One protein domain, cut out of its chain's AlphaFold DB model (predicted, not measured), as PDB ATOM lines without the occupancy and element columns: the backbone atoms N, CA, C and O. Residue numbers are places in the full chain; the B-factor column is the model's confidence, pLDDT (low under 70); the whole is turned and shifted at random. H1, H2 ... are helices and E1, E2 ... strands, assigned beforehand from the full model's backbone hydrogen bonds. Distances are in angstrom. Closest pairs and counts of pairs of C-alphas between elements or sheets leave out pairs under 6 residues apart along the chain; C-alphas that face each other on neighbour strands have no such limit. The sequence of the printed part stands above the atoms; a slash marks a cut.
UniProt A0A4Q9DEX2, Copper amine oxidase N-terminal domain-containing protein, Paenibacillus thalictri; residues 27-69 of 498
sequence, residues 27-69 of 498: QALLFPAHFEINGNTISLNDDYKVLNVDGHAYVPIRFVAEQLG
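This is residues 27 to 69 of the 498 residues of the protein "Copper amine oxidase N-terminal domain-containing protein" of Paenibacillus thalictri (UniProt A0A4Q9DEX2). Two small two-strand hairpins, E1-E2 and E3-E4, stand at opposite ends of an elongated domain, and the chain runs between them in loops. After the second hairpin it turns back, and the short helix H1 lies at the E1-E2 end. The printed part has 43 residues, with four named strands and then one named helix, in the order E1 E2 E3 E4 H1; both two-strand sheets are antiparallel. The class is mixed, helices and strands, with under half of the residues in named elements. The whole is only just compact, close to loose, with a radius of gyration of the C-alphas of 10.8 A and spans of 31 by 17 by 16 A.

Start at residues 29 to 30, which pair antiparallel with residues 51 to 52 of E3, residues 51 to 53. Next look at E1, residues 35 to 37, and E2, residues 40 to 42, an antiparallel hairpin at 138 degrees; N 37 and O 40 are 2.9 A apart, within hydrogen-bond range. E3 and E4, residues 56 to 58, form the other antiparallel hairpin, at 141 degrees, with N 58 and O 51 at 2.8 A. The two hairpins' strands E1 and E3 are apart. In H1, residues 61 to 67, every O i to N i+4 pair is within hydrogen-bond range. The closest C-alphas of E1 and H1, Ile 37 and Gln 67, are 7.3 A apart; E2 and H1 are only just apart, at 8.5 A.

Find C-alpha 35 at (-12.932, -34.510, -17.514), where E1 begins; it spans 6.4 A, E2 6.2 A, E3 6.3 A and E4 6.4 A. H1 runs 10.0 A to C-alpha 67 at (-20.602, -39.532, -22.285).

The C-alphas of Gln 27 and Gly 39, the two farthest apart, are 32.5 A apart. The printed part has no cut and no long link, and no printed residue is under 70 in pLDDT.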
ATOM      1  N   GLN A  27       4.681 -50.788 -18.234       85.75
ATOM      2  CA  GLN A  27       4.544 -50.134 -16.936       85.75
ATOM      3  C   GLN A  27       3.505 -49.011 -17.042       85.75
ATOM      4  O   GLN A  27       3.724 -48.012 -17.719       85.75
ATOM      5  N   ALA A  28       2.379 -49.171 -16.346       89.00
ATOM      6  CA  ALA A  28       1.325 -48.167 -16.262       89.00
ATOM      7  C   ALA A  28       1.270 -47.545 -14.858       89.00
ATOM      8  O   ALA A  28       1.357 -48.252 -13.852       89.00
ATOM      9  N   LEU A  29       1.102 -46.223 -14.783       92.31
ATOM     10  CA  LEU A  29       0.901 -45.482 -13.532       92.31
ATOM     11  C   LEU A  29      -0.523 -44.925 -13.470       92.31
ATOM     12  O   LEU A  29      -1.074 -44.534 -14.495       92.31
ATOM     13  N   LEU A  30      -1.117 -44.832 -12.278       92.69
ATOM     14  CA  LEU A  30      -2.383 -44.113 -12.115       92.69
ATOM     15  C   LEU A  30      -2.183 -42.633 -12.454       92.69
ATOM     16  O   LEU A  30      -1.276 -41.988 -11.922       92.69
ATOM     17  N   PHE A  31      -3.035 -42.100 -13.325       92.94
ATOM     18  CA  PHE A  31      -2.948 -40.723 -13.792       92.94
ATOM     19  C   PHE A  31      -4.125 -39.893 -13.259       92.94
ATOM     20  O   PHE A  31      -5.269 -40.163 -13.625       92.94
ATOM     21  N   PRO A  32      -3.890 -38.890 -12.394       90.44
ATOM     22  CA  PRO A  32      -4.959 -38.021 -11.914       90.44
ATOM     23  C   PRO A  32      -5.407 -37.077 -13.039       90.44
ATOM     24  O   PRO A  32      -4.647 -36.212 -13.468       90.44
ATOM     25  N   ALA A  33      -6.645 -37.242 -13.510       90.12
ATOM     26  CA  ALA A  33      -7.241 -36.421 -14.561       90.12
ATOM     27  C   ALA A  33      -8.666 -35.983 -14.190       90.12
ATOM     28  O   ALA A  33      -9.392 -36.707 -13.509       90.12
ATOM     29  N   HIS A  34      -9.059 -34.806 -14.677       90.69
ATOM     30  CA  HIS A  34     -10.428 -34.293 -14.623       90.69
ATOM     31  C   HIS A  34     -10.986 -34.212 -16.045       90.69
ATOM     32  O   HIS A  34     -10.241 -33.891 -16.971       90.69
ATOM     33  N   PHE A  35     -12.279 -34.490 -16.208       92.62
ATOM     34  CA  PHE A  35     -12.932 -34.510 -17.514       92.62
ATOM     35  C   PHE A  35     -13.959 -33.389 -17.626       92.62
ATOM     36  O   PHE A  35     -14.787 -33.199 -16.737       92.62
ATOM     37  N   GLU A  36     -13.916 -32.678 -18.747       92.81
ATOM     38  CA  GLU A  36     -14.957 -31.756 -19.183       92.81
ATOM     39  C   GLU A  36     -15.415 -32.199 -20.575       92.81
ATOM     40  O   GLU A  36     -14.604 -32.288 -21.496       92.81
ATOM     41  N   ILE A  37     -16.699 -32.525 -20.716       89.75
ATOM     42  CA  ILE A  37     -17.298 -32.983 -21.974       89.75
ATOM     43  C   ILE A  37     -18.478 -32.064 -22.267       89.75
ATOM     44  O   ILE A  37     -19.384 -31.924 -21.448       89.75
ATOM     45  N   ASN A  38     -18.445 -31.397 -23.425       90.75
ATOM     46  CA  ASN A  38     -19.453 -30.409 -23.830       90.75
ATOM     47  C   ASN A  38     -19.690 -29.300 -22.779       90.75
ATOM     48  O   ASN A  38     -20.818 -28.852 -22.591       90.75
ATOM     49  N   GLY A  39     -18.633 -28.871 -22.077       90.25
ATOM     50  CA  GLY A  39     -18.702 -27.843 -21.030       90.25
ATOM     51  C   GLY A  39     -19.182 -28.339 -19.660       90.25
ATOM     52  O   GLY A  39     -19.216 -27.555 -18.714       90.25
ATOM     53  N   ASN A  40     -19.528 -29.623 -19.526       89.19
ATOM     54  CA  ASN A  40     -19.934 -30.227 -18.260       89.19
ATOM     55  C   ASN A  40     -18.762 -30.977 -17.627       89.19
ATOM     56  O   ASN A  40     -18.146 -31.830 -18.267       89.19
ATOM     57  N   THR A  41     -18.465 -30.694 -16.358       93.00
ATOM     58  CA  THR A  41     -17.498 -31.483 -15.587       93.00
ATOM     59  C   THR A  41     -18.081 -32.859 -15.271       93.00
ATOM     60  O   THR A  41     -19.120 -32.951 -14.619       93.00
ATOM     61  N   ILE A  42     -17.397 -33.920 -15.700       89.75
ATOM     62  CA  ILE A  42     -17.817 -35.312 -15.508       89.75
ATOM     63  C   ILE A  42     -16.829 -36.025 -14.582       89.75
ATOM     64  O   ILE A  42     -15.610 -35.946 -14.755       89.75
ATOM     65  N   SER A  43     -17.354 -36.751 -13.598       86.88
ATOM     66  CA  SER A  43     -16.552 -37.626 -12.743       86.88
ATOM     67  C   SER A  43     -16.398 -39.004 -13.377       86.88
ATOM     68  O   SER A  43     -17.363 -39.588 -13.867       86.88
ATOM     69  N   LEU A  44     -15.177 -39.537 -13.338       86.56
ATOM     70  CA  LEU A  44     -14.927 -40.934 -13.666       86.56
ATOM     71  C   LEU A  44     -15.537 -41.808 -12.561       86.56
ATOM     72  O   LEU A  44     -15.342 -41.511 -11.382       86.56
ATOM     73  N   ASN A  45     -16.273 -42.855 -12.928       78.50
ATOM     74  CA  ASN A  45     -16.762 -43.825 -11.948       78.50
ATOM     75  C   ASN A  45     -15.587 -44.614 -11.326       78.50
ATOM     76  O   ASN A  45     -14.466 -44.619 -11.845       78.50
ATOM     77  N   ASP A  46     -15.842 -45.306 -10.216       79.38
ATOM     78  CA  ASP A  46     -14.796 -46.054  -9.509       79.38
ATOM     79  C   ASP A  46     -14.289 -47.282 -10.284       79.38
ATOM     80  O   ASP A  46     -13.170 -47.746 -10.030       79.38
ATOM     81  N   ASP A  47     -15.054 -47.761 -11.265       81.00
ATOM     82  CA  ASP A  47     -14.731 -48.930 -12.092       81.00
ATOM     83  C   ASP A  47     -13.673 -48.630 -13.160       81.00
ATOM     84  O   ASP A  47     -12.975 -49.528 -13.637       81.00
ATOM     85  N   TYR A  48     -13.504 -47.357 -13.517       87.69
ATOM     86  CA  TYR A  48     -12.527 -46.919 -14.500       87.69
ATOM     87  C   TYR A  48     -11.295 -46.293 -13.843       87.69
ATOM     88  O   TYR A  48     -11.325 -45.711 -12.755       87.69
ATOM     89  N   LYS A  49     -10.158 -46.428 -14.529       90.94
ATOM     90  CA  LYS A  49      -8.884 -45.805 -14.159       90.94
ATOM     91  C   LYS A  49      -8.271 -45.171 -15.397       90.94
ATOM     92  O   LYS A  49      -8.327 -45.748 -16.480       90.94
ATOM     93  N   VAL A  50      -7.673 -43.998 -15.222       93.94
ATOM     94  CA  VAL A  50      -6.824 -43.384 -16.243       93.94
ATOM     95  C   VAL A  50      -5.399 -43.819 -15.976       93.94
ATOM     96  O   VAL A  50      -4.917 -43.744 -14.841       93.94
ATOM     97  N   LEU A  51      -4.737 -44.293 -17.022       95.00
ATOM     98  CA  LEU A  51      -3.380 -44.807 -16.933       95.00
ATOM     99  C   LEU A  51      -2.429 -43.864 -17.661       95.00
ATOM    100  O   LEU A  51      -2.755 -43.359 -18.728       95.00
ATOM    101  N   ASN A  52      -1.248 -43.634 -17.100       94.12
ATOM    102  CA  ASN A  52      -0.128 -43.044 -17.814       94.12
ATOM    103  C   ASN A  52       0.804 -44.166 -18.262       94.12
ATOM    104  O   ASN A  52       1.297 -44.923 -17.423       94.12
ATOM    105  N   VAL A  53       1.032 -44.247 -19.567       94.19
ATOM    106  CA  VAL A  53       2.013 -45.138 -20.185       94.19
ATOM    107  C   VAL A  53       2.919 -44.278 -21.055       94.19
ATOM    108  O   VAL A  53       2.439 -43.585 -21.954       94.19
ATOM    109  N   ASP A  54       4.218 -44.281 -20.757       91.31
ATOM    110  CA  ASP A  54       5.244 -43.526 -21.487       91.31
ATOM    111  C   ASP A  54       4.894 -42.042 -21.706       91.31
ATOM    112  O   ASP A  54       5.104 -41.477 -22.779       91.31
ATOM    113  N   GLY A  55       4.308 -41.398 -20.692       91.88
ATOM    114  CA  GLY A  55       3.927 -39.984 -20.735       91.88
ATOM    115  C   GLY A  55       2.574 -39.701 -21.395       91.88
ATOM    116  O   GLY A  55       2.166 -38.542 -21.432       91.88
ATOM    117  N   HIS A  56       1.856 -40.724 -21.862       94.31
ATOM    118  CA  HIS A  56       0.558 -40.589 -22.523       94.31
ATOM    119  C   HIS A  56      -0.572 -41.046 -21.602       94.31
ATOM    120  O   HIS A  56      -0.468 -42.084 -20.949       94.31
ATOM    121  N   ALA A  57      -1.667 -40.286 -21.564       94.44
ATOM    122  CA  ALA A  57      -2.867 -40.660 -20.826       94.44
ATOM    123  C   ALA A  57      -3.740 -41.616 -21.656       94.44
ATOM    124  O   ALA A  57      -4.151 -41.291 -22.767       94.44
ATOM    125  N   TYR A  58      -4.057 -42.772 -21.084       94.19
ATOM    126  CA  TYR A  58      -4.975 -43.767 -21.619       94.19
ATOM    127  C   TYR A  58      -6.277 -43.684 -20.834       94.19
ATOM    128  O   TYR A  58      -6.319 -43.965 -19.633       94.19
ATOM    129  N   VAL A  59      -7.329 -43.266 -21.529       93.88
ATOM    130  CA  VAL A  59      -8.671 -43.091 -20.974       93.88
ATOM    131  C   VAL A  59      -9.545 -44.255 -21.441       93.88
ATOM    132  O   VAL A  59      -9.499 -44.597 -22.625       93.88
ATOM    133  N   PRO A  60     -10.358 -44.864 -20.562       93.88
ATOM    134  CA  PRO A  60     -11.281 -45.916 -20.965       93.88
ATOM    135  C   PRO A  60     -12.244 -45.428 -22.045       93.88
ATOM    136  O   PRO A  60     -13.030 -44.505 -21.835       93.88
ATOM    137  N   ILE A  61     -12.193 -46.068 -23.212       94.69
ATOM    138  CA  ILE A  61     -13.009 -45.672 -24.363       94.69
ATOM    139  C   ILE A  61     -14.509 -45.755 -24.064       94.69
ATOM    140  O   ILE A  61     -15.262 -44.909 -24.530       94.69
ATOM    141  N   ARG A  62     -14.934 -46.714 -23.229       93.25
ATOM    142  CA  ARG A  62     -16.329 -46.872 -22.797       93.25
ATOM    143  C   ARG A  62     -16.853 -45.635 -22.078       93.25
ATOM    144  O   ARG A  62     -17.899 -45.127 -22.457       93.25
ATOM    145  N   PHE A  63     -16.065 -45.096 -21.145       92.25
ATOM    146  CA  PHE A  63     -16.386 -43.840 -20.472       92.25
ATOM    147  C   PHE A  63     -16.579 -42.704 -21.483       92.25
ATOM    148  O   PHE A  63     -17.609 -42.045 -21.467       92.25
ATOM    149  N   VAL A  64     -15.631 -42.500 -22.402       92.56
ATOM    150  CA  VAL A  64     -15.731 -41.410 -23.389       92.56
ATOM    151  C   VAL A  64     -16.936 -41.599 -24.316       92.56
ATOM    152  O   VAL A  64     -17.667 -40.645 -24.563       92.56
ATOM    153  N   ALA A  65     -17.163 -42.816 -24.810       93.94
ATOM    154  CA  ALA A  65     -18.249 -43.136 -25.731       93.94
ATOM    155  C   ALA A  65     -19.632 -42.897 -25.105       93.94
ATOM    156  O   ALA A  65     -20.453 -42.199 -25.698       93.94
ATOM    157  N   GLU A  66     -19.866 -43.400 -23.892       91.50
ATOM    158  CA  GLU A  66     -21.144 -43.246 -23.184       91.50
ATOM    159  C   GLU A  66     -21.448 -41.770 -22.883       91.50
ATOM    160  O   GLU A  66     -22.575 -41.319 -23.078       91.50
ATOM    161  N   GLN A  67     -20.437 -40.979 -22.500       90.56
ATOM    162  CA  GLN A  67     -20.602 -39.532 -22.285       90.56
ATOM    163  C   GLN A  67     -20.893 -38.752 -23.578       90.56
ATOM    164  O   GLN A  67     -21.436 -37.649 -23.526       90.56
ATOM    165  N   LEU A  68     -20.549 -39.313 -24.740       92.00
ATOM    166  CA  LEU A  68     -20.888 -38.771 -26.059       92.00
ATOM    167  C   LEU A  68     -22.210 -39.333 -26.614       92.00
ATOM    168  O   LEU A  68     -22.531 -39.087 -27.779       92.00
ATOM    169  N   GLY A  69     -22.967 -40.076 -25.800       91.19
ATOM    170  CA  GLY A  69     -24.251 -40.663 -26.182       91.19
ATOM    171  C   GLY A  69     -24.135 -41.873 -27.109       91.19
ATOM    172  O   GLY A  69     -25.126 -42.254 -27.722       91.19
TER     173      GLY A  69